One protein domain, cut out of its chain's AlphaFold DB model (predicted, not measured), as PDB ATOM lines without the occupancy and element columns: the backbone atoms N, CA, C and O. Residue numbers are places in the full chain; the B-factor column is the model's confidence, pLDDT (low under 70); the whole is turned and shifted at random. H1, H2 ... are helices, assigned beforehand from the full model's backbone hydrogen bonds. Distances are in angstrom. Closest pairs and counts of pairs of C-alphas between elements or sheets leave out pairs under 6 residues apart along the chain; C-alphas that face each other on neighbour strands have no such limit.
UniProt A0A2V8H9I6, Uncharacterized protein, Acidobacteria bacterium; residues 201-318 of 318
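AT A GLANCE: This is residues 201 to 318 of the 318 residues of an uncharacterized protein of Acidobacteria bacterium (UniProt A0A2V8H9I6). One long helix, H4, runs along one side of an elongated helical body, with H2 and H6 packed on opposite sides of it over residues 260 to 269. H5 sits between H1 and H7 and packs on both, while H3 and the long link of residues 227 to 238 lie toward the end where H4 begins. The printed part has 118 residues with seven named helices, H1 to H7 in order along the chain, and no named strand; the class is all helix. It is compact, with a radius of gyration of the C-alphas of 14.8 A, and spans 48 by 26 by 22 A.

IN THESE COORDINATES: H4, residues 251 to 274, is the longest helix, 34.7 A from C-alpha 251 at (130.630, 89.016, 62.929) to C-alpha 274 at (147.690, 87.346, 93.062). Before it come H1, residues 201 to 214, 20.1 A long from C-alpha 201 at (150.334, 94.473, 73.240), then H2, residues 219 to 226, and H3, residues 239 to 243. After it come H5, residues 284 to 293, 14.1 A long, H6, residues 297 to 302, and H7, residues 305 to 315, 15.8 A long, ending at C-alpha 315 at (163.548, 82.039, 88.894).

HOW THE PARTS SIT: H4 touches H6 with residues 260 to 268 alone; the closest C-alphas, of Gly 264 and Ala 301, are 4.0 A apart, at a steep tilt of 68 degrees, only just short of about perpendicular. H4 touches H2 with residues 261 to 269 alone; the closest C-alphas, of Ala 219 and Ala 265, are 5.1 A apart, at a shallow tilt of 33 degrees, only just short of steep, opposite ways. H2 touches H3, with the C-alphas of Met 226 and Arg 239 closest at 4.6 A. H1 and H4 are close but not clearly touching, with the C-alphas of Tyr 207 and Leu 268 closest at 7.6 A. H1 touches H5 at a shallow tilt of 23 degrees, opposite ways; the closest C-alphas, of Ile 204 and Ile 289, are 6.8 A apart. H5 touches H7 at a steep tilt of 46 degrees, with the C-alphas of Ala 291 and Ala 309 closest at 4.7 A. The helix packing is part aligned, part crossed. H1 and H7 are apart. Every O i to N i+4 pair is within hydrogen-bond range in H1, H2, H4, H5 and H6; in H7 it is 5 of 7, and in H3 0 of 1, with 2 of 2 O i to N i+3 pairs within range.

THE WHOLE: The two C-alphas farthest apart, of Ser 251 and Val 318, are 48.0 A apart. The printed part has no cut, and the link from H2 to H3 is long, with 12 residues. Mean pLDDT of the printed part is 85.6; residues 276 to 278, 280 to 282 and 306 to 318 are under 70.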
ATOM      1  N   ASP A 201     149.364  93.464  72.784       90.12
ATOM      2  CA  ASP A 201     150.334  94.473  73.240       90.12
ATOM      3  C   ASP A 201     149.621  95.666  73.909       90.12
ATOM      4  O   ASP A 201     150.090  96.208  74.908       90.12
ATOM      5  N   GLU A 202     148.457  96.045  73.381       93.44
ATOM      6  CA  GLU A 202     147.624  97.136  73.898       93.44
ATOM      7  C   GLU A 202     146.965  96.773  75.234       93.44
ATOM      8  O   GLU A 202     146.900  97.616  76.123       93.44
ATOM      9  N   LEU A 203     146.548  95.513  75.420       95.25
ATOM     10  CA  LEU A 203     146.042  95.025  76.708       95.25
ATOM     11  C   LEU A 203     147.123  95.053  77.793       95.25
ATOM     12  O   LEU A 203     146.822  95.418  78.926       95.25
ATOM     13  N   ILE A 204     148.373  94.711  77.462       93.94
ATOM     14  CA  ILE A 204     149.499  94.799  78.407       93.94
ATOM     15  C   ILE A 204     149.778  96.264  78.770       93.94
ATOM     16  O   ILE A 204     149.984  96.590  79.940       93.94
ATOM     17  N   ALA A 205     149.757  97.165  77.787       94.44
ATOM     18  CA  ALA A 205     149.966  98.590  78.023       94.44
ATOM     19  C   ALA A 205     148.825  99.227  78.842       94.44
ATOM     20  O   ALA A 205     149.088 100.007  79.758       94.44
ATOM     21  N   ASP A 206     147.568  98.859  78.576       96.44
ATOM     22  CA  ASP A 206     146.409  99.269  79.379       96.44
ATOM     23  C   ASP A 206     146.478  98.709  80.805       96.44
ATOM     24  O   ASP A 206     146.200  99.438  81.760       96.44
ATOM     25  N   TYR A 207     146.885  97.443  80.959       95.94
ATOM     26  CA  TYR A 207     147.124  96.810  82.256       95.94
ATOM     27  C   TYR A 207     148.091  97.632  83.103       95.94
ATOM     28  O   TYR A 207     147.717  98.099  84.181       95.94
ATOM     29  N   MET A 208     149.290  97.894  82.582       94.75
ATOM     30  CA  MET A 208     150.293  98.682  83.296       94.75
ATOM     31  C   MET A 208     149.799 100.097  83.592       94.75
ATOM     32  O   MET A 208     149.943 100.570  84.717       94.75
ATOM     33  N   GLY A 209     149.163 100.756  82.618       95.75
ATOM     34  CA  GLY A 209     148.633 102.104  82.798       95.75
ATOM     35  C   GLY A 209     147.600 102.204  83.920       95.75
ATOM     36  O   GLY A 209     147.676 103.113  84.748       95.75
ATOM     37  N   ILE A 210     146.653 101.267  83.978       96.94
ATOM     38  CA  ILE A 210     145.605 101.235  85.006       96.94
ATOM     39  C   ILE A 210     146.198 100.926  86.383       96.94
ATOM     40  O   ILE A 210     145.858 101.612  87.352       96.94
ATOM     41  N   VAL A 211     147.097  99.942  86.476       94.88
ATOM     42  CA  VAL A 211     147.732  99.560  87.744       94.88
ATOM     43  C   VAL A 211     148.552 100.717  88.307       94.88
ATOM     44  O   VAL A 211     148.350 101.099  89.453       94.88
ATOM     45  N   LEU A 212     149.401 101.355  87.499       93.69
ATOM     46  CA  LEU A 212     150.236 102.476  87.949       93.69
ATOM     47  C   LEU A 212     149.425 103.725  88.313       93.69
ATOM     48  O   LEU A 212     149.844 104.518  89.153       93.69
ATOM     49  N   ALA A 213     148.252 103.912  87.705       95.06
ATOM     50  CA  ALA A 213     147.371 105.021  88.044       95.06
ATOM     51  C   ALA A 213     146.543 104.768  89.310       95.06
ATOM     52  O   ALA A 213     146.256 105.713  90.042       95.06
ATOM     53  N   THR A 214     146.113 103.527  89.556       93.75
ATOM     54  CA  THR A 214     145.093 103.227  90.580       93.75
ATOM     55  C   THR A 214     145.558 102.284  91.690       93.75
ATOM     56  O   THR A 214     144.808 102.032  92.632       93.75
ATOM     57  N   GLY A 215     146.786 101.778  91.598       91.62
ATOM     58  CA  GLY A 215     147.395 100.813  92.516       91.62
ATOM     59  C   GLY A 215     146.975  99.358  92.289       91.62
ATOM     60  O   GLY A 215     147.537  98.470  92.914       91.62
ATOM     61  N   ARG A 216     145.987  99.099  91.425       92.25
ATOM     62  CA  ARG A 216     145.495  97.755  91.092       92.25
ATOM     63  C   ARG A 216     144.872  97.738  89.709       92.25
ATOM     64  O   ARG A 216     144.437  98.771  89.208       92.25
ATOM     65  N   PHE A 217     144.776  96.579  89.087       95.50
ATOM     66  CA  PHE A 217     144.089  96.467  87.814       95.50
ATOM     67  C   PHE A 217     142.571  96.568  88.001       95.50
ATOM     68  O   PHE A 217     142.017  96.201  89.036       95.50
ATOM     69  N   ARG A 218     141.899  97.120  86.988       96.94
ATOM     70  CA  ARG A 218     140.449  97.332  86.949       96.94
ATOM     71  C   ARG A 218     139.912  96.808  85.628       96.94
ATOM     72  O   ARG A 218     139.929  97.522  84.619       96.94
ATOM     73  N   ALA A 219     139.444  95.561  85.624       98.06
ATOM     74  CA  ALA A 219     138.896  94.940  84.421       98.06
ATOM     75  C   ALA A 219     137.677  95.716  83.907       98.06
ATOM     76  O   ALA A 219     137.535  95.920  82.704       98.06
ATOM     77  N   ASP A 220     136.837  96.228  84.806       98.00
ATOM     78  CA  ASP A 220     135.670  97.040  84.457       98.00
ATOM     79  C   ASP A 220     136.039  98.329  83.700       98.00
ATOM     80  O   ASP A 220     135.318  98.739  82.786       98.00
ATOM     81  N   TRP A 221     137.185  98.941  84.016       98.12
ATOM     82  CA  TRP A 221     137.697 100.104  83.285       98.12
ATOM     83  C   TRP A 221     138.173  99.719  81.890       98.12
ATOM     84  O   TRP A 221     137.734 100.326  80.912       98.12
ATOM     85  N   LEU A 222     139.010  98.682  81.786       98.06
ATOM     86  CA  LEU A 222     139.488  98.180  80.498       98.06
ATOM     87  C   LEU A 222     138.315  97.820  79.576       98.06
ATOM     88  O   LEU A 222     138.276  98.244  78.420       98.06
ATOM     89  N   LEU A 223     137.338  97.064  80.083       98.31
ATOM     90  CA  LEU A 223     136.181  96.639  79.298       98.31
ATOM     91  C   LEU A 223     135.357  97.831  78.830       98.31
ATOM     92  O   LEU A 223     134.949  97.856  77.671       98.31
ATOM     93  N   ARG A 224     135.195  98.866  79.658       97.56
ATOM     94  CA  ARG A 224     134.572 100.115  79.219       97.56
ATOM     95  C   ARG A 224     135.367 100.815  78.117       97.56
ATOM     96  O   ARG A 224     134.774 101.278  77.145       97.56
ATOM     97  N   PHE A 225     136.693 100.881  78.215       96.19
ATOM     98  CA  PHE A 225     137.519 101.471  77.152       96.19
ATOM     99  C   PHE A 225     137.370 100.703  75.831       96.19
ATOM    100  O   PHE A 225     137.319 101.303  74.757       96.19
ATOM    101  N   MET A 226     137.212  99.382  75.911       96.75
ATOM    102  CA  MET A 226     137.014  98.503  74.757       96.75
ATOM    103  C   MET A 226     135.578  98.491  74.208       96.75
ATOM    104  O   MET A 226     135.379  98.009  73.095       96.75
ATOM    105  N   GLY A 227     134.591  99.042  74.925       96.94
ATOM    106  CA  GLY A 227     133.173  98.995  74.534       96.94
ATOM    107  C   GLY A 227     132.479  97.675  74.888       96.94
ATOM    108  O   GLY A 227     131.548  97.257  74.201       96.94
ATOM    109  N   LEU A 228     132.970  96.984  75.918       98.00
ATOM    110  CA  LEU A 228     132.531  95.665  76.384       98.00
ATOM    111  C   LEU A 228     131.964  95.689  77.810       98.00
ATOM    112  O   LEU A 228     131.740  94.633  78.396       98.00
ATOM    113  N   GLU A 229     131.707  96.866  78.379       97.19
ATOM    114  CA  GLU A 229     131.173  97.019  79.738       97.19
ATOM    115  C   GLU A 229     129.803  96.350  79.951       97.19
ATOM    116  O   GLU A 229     129.438  96.050  81.084       97.19
ATOM    117  N   GLY A 230     129.047  96.121  78.872       96.56
ATOM    118  CA  GLY A 230     127.729  95.483  78.878       96.56
ATOM    119  C   GLY A 230     127.693  94.136  78.155       96.56
ATOM    120  O   GLY A 230     126.624  93.734  77.693       96.56
ATOM    121  N   PHE A 231     128.841  93.465  77.988       96.75
ATOM    122  CA  PHE A 231     128.932  92.203  77.247       96.75
ATOM    123  C   PHE A 231     127.840  91.200  77.700       96.75
ATOM    124  O   PHE A 231     127.688  90.980  78.902       96.75
ATOM    125  N   PRO A 232     127.062  90.585  76.775       96.06
ATOM    126  CA  PRO A 232     127.335  90.417  75.343       96.06
ATOM    127  C   PRO A 232     126.973  91.606  74.437       96.06
ATOM    128  O   PRO A 232     127.210  91.519  73.231       96.06
ATOM    129  N   ALA A 233     126.417  92.699  74.967       96.94
ATOM    130  CA  ALA A 233     126.242  93.922  74.189       96.94
ATOM    131  C   ALA A 233     127.604  94.587  73.917       96.94
ATOM    132  O   ALA A 233     128.468  94.636  74.791       96.94
ATOM    133  N   TYR A 234     127.785  95.097  72.698       96.44
ATOM    134  CA  TYR A 234     128.998  95.786  72.258       96.44
ATOM    135  C   TYR A 234     128.674  97.237  71.906       96.44
ATOM    136  O   TYR A 234     127.753  97.486  71.127       96.44
ATOM    137  N   ARG A 235     129.451  98.174  72.455       95.19
ATOM    138  CA  ARG A 235     129.383  99.599  72.127       95.19
ATOM    139  C   ARG A 235     130.415  99.932  71.052       95.19
ATOM    140  O   ARG A 235     131.616  99.781  71.269       95.19
ATOM    141  N   GLU A 236     129.944 100.386  69.894       89.25
ATOM    142  CA  GLU A 236     130.768 100.541  68.691       89.25
ATOM    143  C   GLU A 236     131.852 101.615  68.820       89.25
ATOM    144  O   GLU A 236     132.925 101.467  68.241       89.25
ATOM    145  N   GLU A 237     131.620 102.631  69.649       88.44
ATOM    146  CA  GLU A 237     132.561 103.714  69.935       88.44
ATOM    147  C   GLU A 237     133.720 103.284  70.857       88.44
ATOM    148  O   GLU A 237     134.577 104.098  71.200       88.44
ATOM    149  N   GLY A 238     133.742 102.027  71.311       91.44
ATOM    150  CA  GLY A 238     134.851 101.455  72.071       91.44
ATOM    151  C   GLY A 238     136.102 101.209  71.220       91.44
ATOM    152  O   GLY A 238     136.032 100.989  70.009       91.44
ATOM    153  N   ARG A 239     137.273 101.170  71.870       92.81
ATOM    154  CA  ARG A 239     138.570 100.957  71.199       92.81
ATOM    155  C   ARG A 239     138.649  99.642  70.429       92.81
ATOM    156  O   ARG A 239     139.421  99.560  69.473       92.81
ATOM    157  N   LEU A 240     137.849  98.632  70.790       94.69
ATOM    158  CA  LEU A 240     137.884  97.328  70.128       94.69
ATOM    159  C   LEU A 240     137.572  97.418  68.622       94.69
ATOM    160  O   LEU A 240     138.070  96.600  67.846       94.69
ATOM    161  N   ALA A 241     136.814  98.433  68.186       91.56
ATOM    162  CA  ALA A 241     136.515  98.676  66.775       91.56
ATOM    163  C   ALA A 241     137.781  98.758  65.902       91.56
ATOM    164  O   ALA A 241     137.778  98.285  64.764       91.56
ATOM    165  N   HIS A 242     138.879  99.299  66.445       89.75
ATOM    166  CA  HIS A 242     140.148  99.470  65.734       89.75
ATOM    167  C   HIS A 242     140.869  98.147  65.434       89.75
ATOM    168  O   HIS A 242     141.741  98.110  64.567       89.75
ATOM    169  N   TYR A 243     140.477  97.049  66.085       90.38
ATOM    170  CA  TYR A 243     141.122  95.737  65.957       90.38
ATOM    171  C   TYR A 243     140.327  94.758  65.089       90.38
ATOM    172  O   TYR A 243     140.606  93.561  65.082       90.38
ATOM    173  N   ARG A 244     139.353  95.250  64.311       89.44
ATOM    174  CA  ARG A 244     138.655  94.434  63.306       89.44
ATOM    175  C   ARG A 244     139.563  94.009  62.151       89.44
ATOM    176  O   ARG A 244     139.240  93.029  61.495       89.44
ATOM    177  N   GLY A 245     140.679  94.699  61.922       85.88
ATOM    178  CA  GLY A 245     141.607  94.405  60.830       85.88
ATOM    179  C   GLY A 245     141.116  94.878  59.458       85.88
ATOM    180  O   GLY A 245     140.026  95.436  59.320       85.88
ATOM    181  N   THR A 246     141.950  94.645  58.442       85.38
ATOM    182  CA  THR A 246     141.671  94.982  57.039       85.38
ATOM    183  C   THR A 246     142.059  93.787  56.153       85.38
ATOM    184  O   THR A 246     143.257  93.536  56.008       85.38
ATOM    185  N   PRO A 247     141.100  93.046  55.558       89.50
ATOM    186  CA  PRO A 247     139.647  93.218  55.669       89.50
ATOM    187  C   PRO A 247     139.125  92.954  57.097       89.50
ATOM    188  O   PRO A 247     139.793  92.264  57.870       89.50
ATOM    189  N   PRO A 248     137.949  93.497  57.460       92.31
ATOM    190  CA  PRO A 248     137.406  93.343  58.802       92.31
ATOM    191  C   PRO A 248     137.023  91.889  59.110       92.31
ATOM    192  O   PRO A 248     136.519  91.166  58.248       92.31
ATOM    193  N   LEU A 249     137.196  91.485  60.370       92.69
ATOM    194  CA  LEU A 249     136.715  90.211  60.901       92.69
ATOM    195  C   LEU A 249     135.211  90.036  60.658       92.69
ATOM    196  O   LEU A 249     134.421  90.975  60.806       92.69
ATOM    197  N   SER A 250     134.807  88.797  60.371       95.62
ATOM    198  CA  SER A 250     133.392  88.424  60.316       95.62
ATOM    199  C   SER A 250     132.713  88.650  61.671       95.62
ATOM    200  O   SER A 250     133.360  88.619  62.719       95.62
ATOM    201  N   SER A 251     131.388  88.813  61.685       93.50
ATOM    202  CA  SER A 251     130.630  89.016  62.929       93.50
ATOM    203  C   SER A 251     130.849  87.893  63.953       93.50
ATOM    204  O   SER A 251     130.921  88.158  65.152       93.50
ATOM    205  N   GLY A 252     130.995  86.646  63.487       96.06
ATOM    206  CA  GLY A 252     131.307  85.498  64.341       96.06
ATOM    207  C   GLY A 252     132.713  85.576  64.937       96.06
ATOM    208  O   GLY A 252     132.866  85.458  66.151       96.06
ATOM    209  N   ALA A 253     133.726  85.851  64.110       95.50
ATOM    210  CA  ALA A 253     135.108  85.994  64.569       95.50
ATOM    211  C   ALA A 253     135.275  87.190  65.520       95.50
ATOM    212  O   ALA A 253     135.937  87.077  66.548       95.50
ATOM    213  N   PHE A 254     134.607  88.311  65.242       96.12
ATOM    214  CA  PHE A 254     134.624  89.472  66.127       96.12
ATOM    215  C   PHE A 254     133.957  89.171  67.474       96.12
ATOM    216  O   PHE A 254     134.467  89.580  68.509       96.12
ATOM    217  N   ARG A 255     132.874  88.382  67.507       96.50
ATOM    218  CA  ARG A 255     132.261  87.937  68.771       96.50
ATOM    219  C   ARG A 255     133.182  87.018  69.581       96.50
ATOM    220  O   ARG A 255     133.189  87.098  70.809       96.50
ATOM    221  N   ILE A 256     133.967  86.166  68.917       96.50
ATOM    222  CA  ILE A 256     135.002  85.356  69.579       96.50
ATOM    223  C   ILE A 256     136.077  86.270  70.176       96.50
ATOM    224  O   ILE A 256     136.408  86.117  71.350       96.50
ATOM    225  N   LEU A 257     136.544  87.270  69.419       96.38
ATOM    226  CA  LEU A 257     137.502  88.265  69.901       96.38
ATOM    227  C   LEU A 257     136.976  89.017  71.133       96.38
ATOM    228  O   LEU A 257     137.680  89.119  72.131       96.38
ATOM    229  N   GLN A 258     135.722  89.484  71.103       97.75
ATOM    230  CA  GLN A 258     135.074  90.138  72.248       97.75
ATOM    231  C   GLN A 258     135.097  89.247  73.494       97.75
ATOM    232  O   GLN A 258     135.491  89.695  74.569       97.75
ATOM    233  N   ARG A 259     134.722  87.968  73.351       98.00
ATOM    234  CA  ARG A 259     134.755  87.005  74.459       98.00
ATOM    235  C   ARG A 259     136.177  86.795  74.985       98.00
ATOM    236  O   ARG A 259     136.358  86.747  76.197       98.00
ATOM    237  N   ALA A 260     137.166  86.699  74.096       97.19
ATOM    238  CA  ALA A 260     138.568  86.564  74.479       97.19
ATOM    239  C   ALA A 260     139.056  87.778  75.285       97.19
ATOM    240  O   ALA A 260     139.710  87.599  76.306       97.19
ATOM    241  N   VAL A 261     138.670  89.002  74.901       97.69
ATOM    242  CA  VAL A 261     139.004  90.225  75.656       97.69
ATOM    243  C   VAL A 261     138.324  90.253  77.023       97.69
ATOM    244  O   VAL A 261     138.987  90.556  78.009       97.69
ATOM    245  N   VAL A 262     137.034  89.906  77.117       98.31
ATOM    246  CA  VAL A 262     136.313  89.843  78.407       98.31
ATOM    247  C   VAL A 262     136.977  88.859  79.363       98.31
ATOM    248  O   VAL A 262     137.233  89.180  80.528       98.31
ATOM    249  N   GLN A 263     137.293  87.668  78.861       97.50
ATOM    250  CA  GLN A 263     137.940  86.649  79.667       97.50
ATOM    251  C   GLN A 263     139.381  87.043  80.020       97.50
ATOM    252  O   GLN A 263     139.785  86.897  81.170       97.50
ATOM    253  N   GLY A 264     140.126  87.606  79.067       96.44
ATOM    254  CA  GLY A 264     141.485  88.095  79.276       96.44
ATOM    255  C   GLY A 264     141.554  89.213  80.316       96.44
ATOM    256  O   GLY A 264     142.390  89.151  81.208       96.44
ATOM    257  N   ALA A 265     140.627  90.175  80.281       97.62
ATOM    258  CA  ALA A 265     140.517  91.226  81.294       97.62
ATOM    259  C   ALA A 265     140.262  90.642  82.692       97.62
ATOM    260  O   ALA A 265     140.935  91.008  83.652       97.62
ATOM    261  N   SER A 266     139.342  89.680  82.796       96.62
ATOM    262  CA  SER A 266     139.036  89.003  84.064       96.62
ATOM    263  C   SER A 266     140.239  88.215  84.597       96.62
ATOM    264  O   SER A 266     140.477  88.152  85.802       96.62
ATOM    265  N   ASN A 267     141.020  87.597  83.710       95.31
ATOM    266  CA  ASN A 267     142.204  86.847  84.114       95.31
ATOM    267  C   ASN A 267     143.370  87.774  84.487       95.31
ATOM    268  O   ASN A 267     144.061  87.482  85.458       95.31
ATOM    269  N   LEU A 268     143.551  88.903  83.791       94.00
ATOM    270  CA  LEU A 268     144.507  89.945  84.183       94.00
ATOM    271  C   LEU A 268     144.210  90.495  85.578       94.00
ATOM    272  O   LEU A 268     145.133  90.708  86.352       94.00
ATOM    273  N   GLU A 269     142.938  90.685  85.928       94.56
ATOM    274  CA  GLU A 269     142.558  91.145  87.270       94.56
ATOM    275  C   GLU A 269     142.887  90.112  88.349       94.56
ATOM    276  O   GLU A 269     143.423  90.462  89.397       94.56
ATOM    277  N   ARG A 270     142.662  88.821  88.069       92.06
ATOM    278  CA  ARG A 270     143.090  87.733  88.963       92.06
ATOM    279  C   ARG A 270     144.609  87.629  89.077       92.06
ATOM    280  O   ARG A 270     145.109  87.350  90.160       92.06
ATOM    281  N   PHE A 271     145.332  87.839  87.979       90.12
ATOM    282  CA  PHE A 271     146.791  87.897  87.981       90.12
ATOM    283  C   PHE A 271     147.299  89.025  88.852       90.12
ATOM    284  O   PHE A 271     148.118  88.776  89.725       90.12
ATOM    285  N   ASP A 272     146.771  90.225  88.656       90.25
ATOM    286  CA  ASP A 272     147.153  91.387  89.441       90.25
ATOM    287  C   ASP A 272     146.912  91.173  90.934       90.25
ATOM    288  O   ASP A 272     147.810  91.401  91.735       90.25
ATOM    289  N   ALA A 273     145.733  90.655  91.289       89.19
ATOM    290  CA  ALA A 273     145.354  90.384  92.671       89.19
ATOM    291  C   ALA A 273     146.207  89.294  93.341       89.19
ATOM    292  O   ALA A 273     146.299  89.264  94.565       89.19
ATOM    293  N   ALA A 274     146.796  88.385  92.560       85.81
ATOM    294  CA  ALA A 274     147.690  87.346  93.062       85.81
ATOM    295  C   ALA A 274     149.142  87.825  93.222       85.81
ATOM    296  O   ALA A 274     149.962  87.089  93.770       85.81
ATOM    297  N   MET A 275     149.476  89.006  92.702       79.00
ATOM    298  CA  MET A 275     150.817  89.566  92.765       79.00
ATOM    299  C   MET A 275     150.918  90.578  93.905       79.00
ATOM    300  O   MET A 275     150.364  91.673  93.823       79.00
ATOM    301  N   ASP A 276     151.680  90.228  94.938       67.56
ATOM    302  CA  ASP A 276     152.082  91.164  95.988       67.56
ATOM    303  C   ASP A 276     153.133  92.158  95.462       67.56
ATOM    304  O   ASP A 276     153.873  91.826  94.538       67.56
ATOM    305  N   GLY A 277     153.211  93.351  96.069       64.25
ATOM    306  CA  GLY A 277     154.319  94.302  95.887       64.25
ATOM    307  C   GLY A 277     153.965  95.655  95.252       64.25
ATOM    308  O   GLY A 277     152.861  95.878  94.751       64.25
ATOM    309  N   ASP A 278     154.901  96.607  95.357       66.50
ATOM    310  CA  ASP A 278     154.754  97.963  94.813       66.50
ATOM    311  C   ASP A 278     155.013  97.953  93.302       66.50
ATOM    312  O   ASP A 278     156.140  97.748  92.828       66.50
ATOM    313  N   VAL A 279     153.954  98.189  92.527       70.31
ATOM    314  CA  VAL A 279     154.047  98.229  91.071       70.31
ATOM    315  C   VAL A 279     154.677  99.550  90.656       70.31
ATOM    316  O   VAL A 279     154.000 100.531  90.377       70.31
ATOM    317  N   SER A 280     156.002  99.552  90.558       69.88
ATOM    318  CA  SER A 280     156.751 100.559  89.810       69.88
ATOM    319  C   SER A 280     157.255  99.970  88.496       69.88
ATOM    320  O   SER A 280     157.660  98.803  88.432       69.88
ATOM    321  N   LEU A 281     157.300 100.784  87.434       65.50
ATOM    322  CA  LEU A 281     157.880 100.346  86.160       65.50
ATOM    323  C   LEU A 281     159.343  99.922  86.294       65.50
ATOM    324  O   LEU A 281     159.798  99.145  85.473       65.50
ATOM    325  N   THR A 282     160.087 100.421  87.281       62.84
ATOM    326  CA  THR A 282     161.515 100.124  87.481       62.84
ATOM    327  C   THR A 282     161.804  98.826  88.237       62.84
ATOM    328  O   THR A 282     162.974  98.471  88.350       62.84
ATOM    329  N   GLY A 283     160.781  98.138  88.752       71.12
ATOM    330  CA  GLY A 283     160.919  96.915  89.549       71.12
ATOM    331  C   GLY A 283     159.986  95.804  89.071       71.12
ATOM    332  O   GLY A 283     160.117  95.295  87.956       71.12
ATOM    333  N   GLU A 284     159.027  95.422  89.911       77.19
ATOM    334  CA  GLU A 284     158.053  94.366  89.608       77.19
ATOM    335  C   GLU A 284     157.234  94.637  88.343       77.19
ATOM    336  O   GLU A 284     156.877  93.698  87.634       77.19
ATOM    337  N   GLY A 285     156.996  95.904  87.986       82.38
ATOM    338  CA  GLY A 285     156.295  96.255  86.752       82.38
ATOM    339  C   GLY A 285     156.990  95.725  85.493       82.38
ATOM    340  O   GLY A 285     156.321  95.227  84.591       82.38
ATOM    341  N   ALA A 286     158.325  95.746  85.442       84.94
ATOM    342  CA  ALA A 286     159.075  95.184  84.317       84.94
ATOM    343  C   ALA A 286     158.904  93.662  84.219       84.94
ATOM    344  O   ALA A 286     158.700  93.132  83.129       84.94
ATOM    345  N   HIS A 287     158.936  92.968  85.361       84.19
ATOM    346  CA  HIS A 287     158.729  91.521  85.430       84.19
ATOM    347  C   HIS A 287     157.317  91.136  84.995       84.19
ATOM    348  O   HIS A 287     157.160  90.197  84.220       84.19
ATOM    349  N   ARG A 288     156.302  91.904  85.410       87.62
ATOM    350  CA  ARG A 288     154.909  91.713  84.976       87.62
ATOM    351  C   ARG A 288     154.770  91.870  83.460       87.62
ATOM    352  O   ARG A 288     154.165  91.013  82.822       87.62
ATOM    353  N   ILE A 289     155.381  92.903  82.866       89.25
ATOM    354  CA  ILE A 289     155.376  93.083  81.404       89.25
ATOM    355  C   ILE A 289     156.048  91.897  80.710       89.25
ATOM    356  O   ILE A 289     155.477  91.352  79.772       89.25
ATOM    357  N   LEU A 290     157.241  91.490  81.157       87.12
ATOM    358  CA  LEU A 290     157.974  90.372  80.554       87.12
ATOM    359  C   LEU A 290     157.187  89.063  80.655       87.12
ATOM    360  O   LEU A 290     157.042  88.368  79.656       87.12
ATOM    361  N   ALA A 291     156.622  88.767  81.827       85.38
ATOM    362  CA  ALA A 291     155.831  87.567  82.062       85.38
ATOM    363  C   ALA A 291     154.600  87.489  81.144       85.38
ATOM    364  O   ALA A 291     154.300  86.424  80.611       85.38
ATOM    365  N   LEU A 292     153.913  88.614  80.923       89.00
ATOM    366  CA  LEU A 292     152.777  88.677  80.005       89.00
ATOM    367  C   LEU A 292     153.221  88.630  78.536       89.00
ATOM    368  O   LEU A 292     152.589  87.956  77.731       89.00
ATOM    369  N   ALA A 293     154.315  89.300  78.173       87.81
ATOM    370  CA  ALA A 293     154.747  89.449  76.781       87.81
ATOM    371  C   ALA A 293     155.202  88.142  76.103       87.81
ATOM    372  O   ALA A 293     155.370  88.125  74.882       87.81
ATOM    373  N   HIS A 294     155.398  87.060  76.861       81.94
ATOM    374  CA  HIS A 294     155.685  85.728  76.320       81.94
ATOM    375  C   HIS A 294     154.446  84.977  75.814       81.94
ATOM    376  O   HIS A 294     154.602  84.009  75.073       81.94
ATOM    377  N   GLY A 295     153.242  85.420  76.184       85.38
ATOM    378  CA  GLY A 295     151.996  84.765  75.804       85.38
ATOM    379  C   GLY A 295     151.311  85.360  74.573       85.38
ATOM    380  O   GLY A 295     151.850  86.180  73.826       85.38
ATOM    381  N   THR A 296     150.066  84.941  74.396       89.69
ATOM    382  CA  THR A 296     149.134  85.401  73.365       89.69
ATOM    383  C   THR A 296     147.815  85.876  73.981       89.69
ATOM    384  O   THR A 296     147.568  85.739  75.184       89.69
ATOM    385  N   LEU A 297     146.920  86.425  73.153       91.19
ATOM    386  CA  LEU A 297     145.574  86.776  73.607       91.19
ATOM    387  C   LEU A 297     144.794  85.526  74.049       91.19
ATOM    388  O   LEU A 297     144.003  85.589  74.989       91.19
ATOM    389  N   GLU A 298     145.022  84.397  73.390       92.06
ATOM    390  CA  GLU A 298     144.449  83.092  73.692       92.06
ATOM    391  C   GLU A 298     144.951  82.555  75.039       92.06
ATOM    392  O   GLU A 298     144.152  82.060  75.841       92.06
ATOM    393  N   ASP A 299     146.242  82.718  75.340       90.88
ATOM    394  CA  ASP A 299     146.812  82.359  76.647       90.88
ATOM    395  C   ASP A 299     146.221  83.230  77.756       90.88
ATOM    396  O   ASP A 299     145.818  82.728  78.811       90.88
ATOM    397  N   LEU A 300     146.088  84.533  77.488       90.56
ATOM    398  CA  LEU A 300     145.463  85.467  78.412       90.56
ATOM    399  C   LEU A 300     143.999  85.110  78.666       90.56
ATOM    400  O   LEU A 300     143.569  85.087  79.816       90.56
ATOM    401  N   ALA A 301     143.238  84.790  77.619       93.25
ATOM    402  CA  ALA A 301     141.832  84.414  77.721       93.25
ATOM    403  C   ALA A 301     141.633  83.041  78.383       93.25
ATOM    404  O   ALA A 301     140.705  82.858  79.160       93.25
ATOM    405  N   SER A 302     142.498  82.064  78.137       90.62
ATOM    406  CA  SER A 302     142.396  80.753  78.795       90.62
ATOM    407  C   SER A 302     142.816  80.791  80.269       90.62
ATOM    408  O   SER A 302     142.385  79.944  81.050       90.62
ATOM    409  N   GLY A 303     143.626  81.780  80.663       82.25
ATOM    410  CA  GLY A 303     144.226  81.858  81.996       82.25
ATOM    411  C   GLY A 303     145.465  80.969  82.143       82.25
ATOM    412  O   GLY A 303     145.994  80.831  83.242       82.25
ATOM    413  N   LEU A 304     145.950  80.365  81.056       71.81
ATOM    414  CA  LEU A 304     147.117  79.481  81.086       71.81
ATOM    415  C   LEU A 304     148.435  80.236  81.305       71.81
ATOM    416  O   LEU A 304     149.395  79.642  81.791       71.81
ATOM    417  N   PHE A 305     148.465  81.552  81.067       70.81
ATOM    418  CA  PHE A 305     149.653  82.383  81.301       70.81
ATOM    419  C   PHE A 305     150.156  82.345  82.757       70.81
ATOM    420  O   PHE A 305     151.342  82.553  82.997       70.81
ATOM    421  N   HIS A 306     149.296  82.033  83.738       62.31
ATOM    422  CA  HIS A 306     149.700  81.886  85.142       62.31
ATOM    423  C   HIS A 306     150.726  80.764  85.366       62.31
ATOM    424  O   HIS A 306     151.535  80.859  86.292       62.31
ATOM    425  N   LEU A 307     150.706  79.713  84.537       51.66
ATOM    426  CA  LEU A 307     151.624  78.579  84.660       51.66
ATOM    427  C   LEU A 307     153.050  78.969  84.244       51.66
ATOM    428  O   LEU A 307     154.000  78.584  84.918       51.66
ATOM    429  N   GLU A 308     153.206  79.794  83.208       51.12
ATOM    430  CA  GLU A 308     154.516  80.234  82.705       51.12
ATOM    431  C   GLU A 308     155.031  81.495  83.422       51.12
ATOM    432  O   GLU A 308     156.199  81.559  83.816       51.12
ATOM    433  N   ALA A 309     154.151  82.464  83.701       53.00
ATOM    434  CA  ALA A 309     154.484  83.688  84.435       53.00
ATOM    435  C   ALA A 309     154.923  83.397  85.881       53.00
ATOM    436  O   ALA A 309     155.902  83.963  86.372       53.00
ATOM    437  N   GLY A 310     154.235  82.470  86.558       51.66
ATOM    438  CA  GLY A 310     154.571  82.047  87.919       51.66
ATOM    439  C   GLY A 310     155.873  81.243  88.024       51.66
ATOM    440  O   GLY A 310     156.436  81.161  89.116       51.66
ATOM    441  N   LEU A 311     156.356  80.664  86.919       44.56
ATOM    442  CA  LEU A 311     157.662  80.001  86.822       44.56
ATOM    443  C   LEU A 311     158.779  81.018  86.557       44.56
ATOM    444  O   LEU A 311     159.799  80.979  87.239       44.56
ATOM    445  N   CYS A 312     158.560  81.966  85.638       47.62
ATOM    446  CA  CYS A 312     159.537  82.999  85.280       47.62
ATOM    447  C   CYS A 312     159.825  83.979  86.436       47.62
ATOM    448  O   CYS A 312     160.958  84.413  86.626       47.62
ATOM    449  N   MET A 313     158.821  84.285  87.267       52.31
ATOM    450  CA  MET A 313     159.007  85.165  88.430       52.31
ATOM    451  C   MET A 313     159.653  84.470  89.639       52.31
ATOM    452  O   MET A 313     160.309  85.136  90.433       52.31
ATOM    453  N   ARG A 314     159.547  83.137  89.772       45.16
ATOM    454  CA  ARG A 314     160.245  82.386  90.838       45.16
ATOM    455  C   ARG A 314     161.731  82.188  90.555       45.16
ATOM    456  O   ARG A 314     162.505  82.059  91.495       45.16
ATOM    457  N   THR A 315     162.137  82.165  89.288       38.62
ATOM    458  CA  THR A 315     163.548  82.039  88.894       38.62
ATOM    459  C   THR A 315     164.306  83.368  88.894       38.62
ATOM    460  O   THR A 315     165.528  83.340  88.952       38.62
ATOM    461  N   ALA A 316     163.615  84.514  88.876       38.09
ATOM    462  CA  ALA A 316     164.227  85.847  88.973       38.09
ATOM    463  C   ALA A 316     164.467  86.329  90.423       38.09
ATOM    464  O   ALA A 316     165.080  87.372  90.627       38.09
ATOM    465  N   ALA A 317     163.980  85.587  91.424       34.34
ATOM    466  CA  ALA A 317     164.117  85.897  92.852       34.34
ATOM    467  C   ALA A 317     165.329  85.208  93.527       34.34
ATOM    468  O   ALA A 317     165.350  85.069  94.752       34.34
ATOM    469  N   VAL A 318     166.320  84.769  92.742       33.41
ATOM    470  CA  VAL A 318     167.602  84.183  93.188       33.41
ATOM    471  C   VAL A 318     168.745  84.985  92.585       33.41
ATOM    472  O   VAL A 318     169.714  85.260  93.326       33.41
TER     473      VAL A 318